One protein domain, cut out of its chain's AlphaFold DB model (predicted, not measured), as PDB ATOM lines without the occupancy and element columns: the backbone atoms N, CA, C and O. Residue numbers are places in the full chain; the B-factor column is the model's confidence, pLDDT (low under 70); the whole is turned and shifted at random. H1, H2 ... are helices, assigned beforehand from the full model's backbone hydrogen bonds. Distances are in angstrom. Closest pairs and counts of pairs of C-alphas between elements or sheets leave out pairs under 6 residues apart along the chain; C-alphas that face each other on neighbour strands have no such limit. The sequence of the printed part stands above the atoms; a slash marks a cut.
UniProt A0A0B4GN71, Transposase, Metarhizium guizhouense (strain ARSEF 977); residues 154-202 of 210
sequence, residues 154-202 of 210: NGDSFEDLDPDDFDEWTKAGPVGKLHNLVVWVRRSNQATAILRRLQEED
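This is residues 154 to 202 of the 210 residues of the protein "Transposase" of Metarhizium guizhouense (strain ARSEF 977) (UniProt A0A0B4GN71). Three helices follow one another in an open zigzag: the short H1 folds back on the first part of the long H2 as a helical hairpin, and H3 turns off from the far end of H2 at a corner, like a wide V. The last residues, 196 to 202, stick out free, and a stretch with no named element, residues 154 to 165, leads into H1. The printed part has 49 residues with three named helices, in the order H1, H2, H3, and no named strand; the class is all helix. The whole is loose, with a radius of gyration of the C-alphas of 13.0 A and spans of 40 by 19 by 15 A.

After residues 154 to 165, H1 takes residues 166 to 171, beginning at C-alpha 166 at (167.684, 161.063, 153.520). H2, residues 173 to 187, is the longest helix and measures 21.6 A from first to last C-alpha; C-alpha 173 is at (168.431, 164.665, 164.651). H3, residues 189 to 201, measures 18.3 A and ends at C-alpha 201 at (151.406, 140.869, 167.430).

H1 and H2 touch, and H2 does so with residues 176 to 180 alone; the closest C-alphas, of Trp 169 and Gly 176, are 4.6 A apart. They run opposite ways at a shallow tilt of 17 degrees. H2 and H3 touch only at the corner by their link, with Val 185 and Ala 191 as the closest C-alphas, 5.1 A apart. Their lines are only just about perpendicular, at 70.2 degrees. H1 and H3 are apart. In H1, H2 and H3 every O i to N i+4 pair is within hydrogen-bond range.

The C-alphas farthest apart, of Gly 155 and Glu 201, lie 40.5 A from each other. The printed part has no cut, and the links H1 to H2 and H2 to H3 are both tight. The mean pLDDT of the printed part is 84.2, with residues 154 to 160 under 70.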
ATOM      1  N   ASN A 154     166.106 175.090 164.534       56.44
ATOM      2  CA  ASN A 154     166.518 174.997 163.125       56.44
ATOM      3  C   ASN A 154     165.688 175.963 162.276       56.44
ATOM      4  O   ASN A 154     164.581 175.635 161.851       56.44
ATOM      5  N   GLY A 155     166.226 177.163 162.041       52.97
ATOM      6  CA  GLY A 155     165.639 178.228 161.214       52.97
ATOM      7  C   GLY A 155     165.424 177.886 159.731       52.97
ATOM      8  O   GLY A 155     165.130 178.789 158.949       52.97
ATOM      9  N   ASP A 156     165.538 176.613 159.354       52.53
ATOM     10  CA  ASP A 156     165.375 176.123 157.994       52.53
ATOM     11  C   ASP A 156     163.947 175.626 157.756       52.53
ATOM     12  O   ASP A 156     163.343 174.889 158.546       52.53
ATOM     13  N   SER A 157     163.379 176.044 156.627       59.75
ATOM     14  CA  SER A 157     162.070 175.616 156.160       59.75
ATOM     15  C   SER A 157     162.114 174.140 155.753       59.75
ATOM     16  O   SER A 157     162.191 173.807 154.578       59.75
ATOM     17  N   PHE A 158     161.942 173.214 156.709       62.19
ATOM     18  CA  PHE A 158     161.705 171.786 156.398       62.19
ATOM     19  C   PHE A 158     160.501 171.555 155.451       62.19
ATOM     20  O   PHE A 158     160.277 170.432 155.017       62.19
ATOM     21  N   GLU A 159     159.698 172.589 155.163       61.38
ATOM     22  CA  GLU A 159     158.642 172.563 154.140       61.38
ATOM     23  C   GLU A 159     159.195 172.426 152.718       61.38
ATOM     24  O   GLU A 159     158.518 171.841 151.876       61.38
ATOM     25  N   ASP A 160     160.416 172.906 152.474       65.81
ATOM     26  CA  ASP A 160     161.068 172.868 151.163       65.81
ATOM     27  C   ASP A 160     162.043 171.691 151.022       65.81
ATOM     28  O   ASP A 160     162.572 171.451 149.934       65.81
ATOM     29  N   LEU A 161     162.292 170.945 152.106       76.69
ATOM     30  CA  LEU A 161     163.139 169.762 152.046       76.69
ATOM     31  C   LEU A 161     162.414 168.642 151.312       76.69
ATOM     32  O   LEU A 161     161.303 168.252 151.679       76.69
ATOM     33  N   ASP A 162     163.086 168.091 150.305       82.56
ATOM     34  CA  ASP A 162     162.615 166.896 149.625       82.56
ATOM     35  C   ASP A 162     162.426 165.785 150.676       82.56
ATOM     36  O   ASP A 162     163.376 165.443 151.392       82.56
ATOM     37  N   PRO A 163     161.218 165.203 150.820       83.25
ATOM     38  CA  PRO A 163     160.993 164.065 151.706       83.25
ATOM     39  C   PRO A 163     161.951 162.896 151.449       83.25
ATOM     40  O   PRO A 163     162.124 162.053 152.330       83.25
ATOM     41  N   ASP A 164     162.541 162.854 150.255       85.25
ATOM     42  CA  ASP A 164     163.429 161.817 149.765       85.25
ATOM     43  C   ASP A 164     164.925 162.134 149.967       85.25
ATOM     44  O   ASP A 164     165.759 161.288 149.637       85.25
ATOM     45  N   ASP A 165     165.281 163.291 150.536       89.75
ATOM     46  CA  ASP A 165     166.666 163.645 150.877       89.75
ATOM     47  C   ASP A 165     167.063 163.082 152.252       89.75
ATOM     48  O   ASP A 165     167.073 163.766 153.279       89.75
ATOM     49  N   PHE A 166     167.359 161.781 152.282       90.62
ATOM     50  CA  PHE A 166     167.684 161.063 153.520       90.62
ATOM     51  C   PHE A 166     168.880 161.670 154.265       90.62
ATOM     52  O   PHE A 166     168.922 161.604 155.501       90.62
ATOM     53  N   ASP A 167     169.844 162.248 153.551       91.00
ATOM     54  CA  ASP A 167     171.045 162.821 154.153       91.00
ATOM     55  C   ASP A 167     170.709 164.123 154.880       91.00
ATOM     56  O   ASP A 167     171.107 164.298 156.037       91.00
ATOM     57  N   GLU A 168     169.913 164.998 154.260       88.19
ATOM     58  CA  GLU A 168     169.459 166.241 154.885       88.19
ATOM     59  C   GLU A 168     168.535 165.965 156.074       88.19
ATOM     60  O   GLU A 168     168.745 166.487 157.172       88.19
ATOM     61  N   TRP A 169     167.587 165.033 155.923       89.00
ATOM     62  CA  TRP A 169     166.733 164.612 157.031       89.00
ATOM     63  C   TRP A 169     167.538 164.007 158.181       89.00
ATOM     64  O   TRP A 169     167.222 164.257 159.338       89.00
ATOM     65  N   THR A 170     168.633 163.288 157.926       90.12
ATOM     66  CA  THR A 170     169.469 162.746 159.013       90.12
ATOM     67  C   THR A 170     170.091 163.849 159.882       90.12
ATOM     68  O   THR A 170     170.268 163.643 161.089       90.12
ATOM     69  N   LYS A 171     170.374 165.032 159.315       87.75
ATOM     70  CA  LYS A 171     170.905 166.193 160.054       87.75
ATOM     71  C   LYS A 171     169.883 166.779 161.034       87.75
ATOM     72  O   LYS A 171     170.280 167.356 162.041       87.75
ATOM     73  N   ALA A 172     168.587 166.531 160.826       83.69
ATOM     74  CA  ALA A 172     167.493 166.972 161.699       83.69
ATOM     75  C   ALA A 172     167.350 166.153 163.004       83.69
ATOM     76  O   ALA A 172     166.308 166.179 163.668       83.69
ATOM     77  N   GLY A 173     168.376 165.384 163.383       87.19
ATOM     78  CA  GLY A 173     168.431 164.665 164.651       87.19
ATOM     79  C   GLY A 173     167.471 163.466 164.732       87.19
ATOM     80  O   GLY A 173     167.201 162.805 163.724       87.19
ATOM     81  N   PRO A 174     166.971 163.117 165.935       89.69
ATOM     82  CA  PRO A 174     166.096 161.958 166.127       89.69
ATOM     83  C   PRO A 174     164.814 162.003 165.287       89.69
ATOM     84  O   PRO A 174     164.406 160.978 164.741       89.69
ATOM     85  N   VAL A 175     164.210 163.187 165.140       88.44
ATOM     86  CA  VAL A 175     162.982 163.378 164.353       88.44
ATOM     87  C   VAL A 175     163.240 163.100 162.873       88.44
ATOM     88  O   VAL A 175     162.467 162.398 162.228       88.44
ATOM     89  N   GLY A 176     164.367 163.573 162.350       89.50
ATOM     90  CA  GLY A 176     164.780 163.305 160.979       89.50
ATOM     91  C   GLY A 176     165.085 161.837 160.680       89.50
ATOM     92  O   GLY A 176     164.683 161.299 159.649       89.50
ATOM     93  N   LYS A 177     165.705 161.125 161.629       91.88
ATOM     94  CA  LYS A 177     165.889 159.666 161.524       91.88
ATOM     95  C   LYS A 177     164.555 158.916 161.514       91.88
ATOM     96  O   LYS A 177     164.398 157.964 160.749       91.88
ATOM     97  N   LEU A 178     163.594 159.347 162.337       91.81
ATOM     98  CA  LEU A 178     162.241 158.793 162.329       91.81
ATOM     99  C   LEU A 178     161.538 159.058 160.989       91.81
ATOM    100  O   LEU A 178     160.925 158.142 160.444       91.81
ATOM    101  N   HIS A 179     161.668 160.265 160.430       90.50
ATOM    102  CA  HIS A 179     161.171 160.585 159.088       90.50
ATOM    103  C   HIS A 179     161.731 159.617 158.041       90.50
ATOM    104  O   HIS A 179     160.953 158.966 157.344       90.50
ATOM    105  N   ASN A 180     163.053 159.433 157.997       93.38
ATOM    106  CA  ASN A 180     163.709 158.507 157.070       93.38
ATOM    107  C   ASN A 180     163.176 157.075 157.189       93.38
ATOM    108  O   ASN A 180     162.879 156.434 156.177       93.38
ATOM    109  N   LEU A 181     162.994 156.577 158.417       92.62
ATOM    110  CA  LEU A 181     162.391 155.267 158.653       92.62
ATOM    111  C   LEU A 181     160.969 155.197 158.080       92.62
ATOM    112  O   LEU A 181     160.640 154.256 157.358       92.62
ATOM    113  N   VAL A 182     160.129 156.195 158.365       91.50
ATOM    114  CA  VAL A 182     158.740 156.243 157.884       91.50
ATOM    115  C   VAL A 182     158.680 156.303 156.358       91.50
ATOM    116  O   VAL A 182     157.889 155.574 155.754       91.50
ATOM    117  N   VAL A 183     159.506 157.135 155.720       90.75
ATOM    118  CA  VAL A 183     159.586 157.232 154.255       90.75
ATOM    119  C   VAL A 183     160.023 155.897 153.657       90.75
ATOM    120  O   VAL A 183     159.374 155.406 152.733       90.75
ATOM    121  N   TRP A 184     161.055 155.263 154.218       90.69
ATOM    122  CA  TRP A 184     161.519 153.948 153.777       90.69
ATOM    123  C   TRP A 184     160.423 152.878 153.886       90.69
ATOM    124  O   TRP A 184     160.154 152.174 152.908       90.69
ATOM    125  N   VAL A 185     159.716 152.805 155.021       91.06
ATOM    126  CA  VAL A 185     158.602 151.861 155.218       91.06
ATOM    127  C   VAL A 185     157.496 152.096 154.189       91.06
ATOM    128  O   VAL A 185     157.021 151.146 153.565       91.06
ATOM    129  N   ARG A 186     157.103 153.357 153.963       86.56
ATOM    130  CA  ARG A 186     156.015 153.716 153.035       86.56
ATOM    131  C   ARG A 186     156.335 153.439 151.567       86.56
ATOM    132  O   ARG A 186     155.410 153.370 150.762       86.56
ATOM    133  N   ARG A 187     157.611 153.292 151.207       85.75
ATOM    134  CA  ARG A 187     158.041 152.938 149.846       85.75
ATOM    135  C   ARG A 187     157.979 151.439 149.563       85.75
ATOM    136  O   ARG A 187     157.985 151.048 148.400       85.75
ATOM    137  N   SER A 188     157.921 150.600 150.596       88.88
ATOM    138  CA  SER A 188     157.904 149.147 150.450       88.88
ATOM    139  C   SER A 188     156.619 148.560 151.019       88.88
ATOM    140  O   SER A 188     156.385 148.568 152.229       88.88
ATOM    141  N   ASN A 189     155.802 147.970 150.142       89.56
ATOM    142  CA  ASN A 189     154.613 147.222 150.557       89.56
ATOM    143  C   ASN A 189     154.976 146.099 151.540       89.56
ATOM    144  O   ASN A 189     154.231 145.846 152.481       89.56
ATOM    145  N   GLN A 190     156.143 145.470 151.361       91.06
ATOM    146  CA  GLN A 190     156.649 144.449 152.274       91.06
ATOM    147  C   GLN A 190     157.010 145.044 153.639       91.06
ATOM    148  O   GLN A 190     156.590 144.499 154.655       91.06
ATOM    149  N   ALA A 191     157.734 146.167 153.686       89.69
ATOM    150  CA  ALA A 191     158.073 146.825 154.951       89.69
ATOM    151  C   ALA A 191     156.818 147.313 155.687       89.69
ATOM    152  O   ALA A 191     156.694 147.128 156.895       89.69
ATOM    153  N   THR A 192     155.850 147.862 154.950       91.12
ATOM    154  CA  THR A 192     154.543 148.248 155.494       91.12
ATOM    155  C   THR A 192     153.790 147.037 156.050       91.12
ATOM    156  O   THR A 192     153.221 147.124 157.135       91.12
ATOM    157  N   ALA A 193     153.792 145.900 155.346       92.06
ATOM    158  CA  ALA A 193     153.152 144.673 155.819       92.06
ATOM    159  C   ALA A 193     153.837 144.103 157.072       92.06
ATOM    160  O   ALA A 193     153.147 143.668 157.987       92.06
ATOM    161  N   ILE A 194     155.171 144.138 157.134       92.25
ATOM    162  CA  ILE A 194     155.934 143.723 158.319       92.25
ATOM    163  C   ILE A 194     155.573 144.603 159.515       92.25
ATOM    164  O   ILE A 194     155.240 144.073 160.567       92.25
ATOM    165  N   LEU A 195     155.581 145.931 159.349       89.31
ATOM    166  CA  LEU A 195     155.237 146.854 160.431       89.31
ATOM    167  C   LEU A 195     153.822 146.599 160.964       89.31
ATOM    168  O   LEU A 195     153.637 146.550 162.172       89.31
ATOM    169  N   ARG A 196     152.840 146.398 160.076       87.94
ATOM    170  CA  ARG A 196     151.456 146.098 160.480       87.94
ATOM    171  C   ARG A 196     151.347 144.796 161.268       87.94
ATOM    172  O   ARG A 196     150.688 144.785 162.295       87.94
ATOM    173  N   ARG A 197     152.032 143.734 160.831       90.06
ATOM    174  CA  ARG A 197     152.066 142.461 161.571       90.06
ATOM    175  C   ARG A 197     152.671 142.630 162.958       90.06
ATOM    176  O   ARG A 197     152.092 142.163 163.923       90.06
ATOM    177  N   LEU A 198     153.789 143.350 163.061       89.00
ATOM    178  CA  LEU A 198     154.411 143.636 164.355       89.00
ATOM    179  C   LEU A 198     153.481 144.432 165.280       89.00
ATOM    180  O   LEU A 198     153.489 144.188 166.475       89.00
ATOM    181  N   GLN A 199     152.676 145.353 164.738       85.50
ATOM    182  CA  GLN A 199     151.665 146.077 165.514       85.50
ATOM    183  C   GLN A 199     150.517 145.167 165.973       85.50
ATOM    184  O   GLN A 199     150.015 145.349 167.069       85.50
ATOM    185  N   GLU A 200     150.088 144.201 165.159       84.88
ATOM    186  CA  GLU A 200     149.034 143.239 165.525       84.88
ATOM    187  C   GLU A 200     149.506 142.213 166.569       84.88
ATOM    188  O   GLU A 200     148.720 141.766 167.401       84.88
ATOM    189  N   GLU A 201     150.781 141.833 166.517       85.94
ATOM    190  CA  GLU A 201     151.406 140.869 167.430       85.94
ATOM    191  C   GLU A 201     151.890 141.510 168.741       85.94
ATOM    192  O   GLU A 201     152.283 140.785 169.656       85.94
ATOM    193  N   ASP A 202     151.870 142.844 168.842       80.38
ATOM    194  CA  ASP A 202     152.313 143.581 170.024       80.38
ATOM    195  C   ASP A 202     151.282 143.438 171.164       80.38
ATOM    196  O   ASP A 202     150.178 143.990 171.073       80.38
TER     197      ASP A 202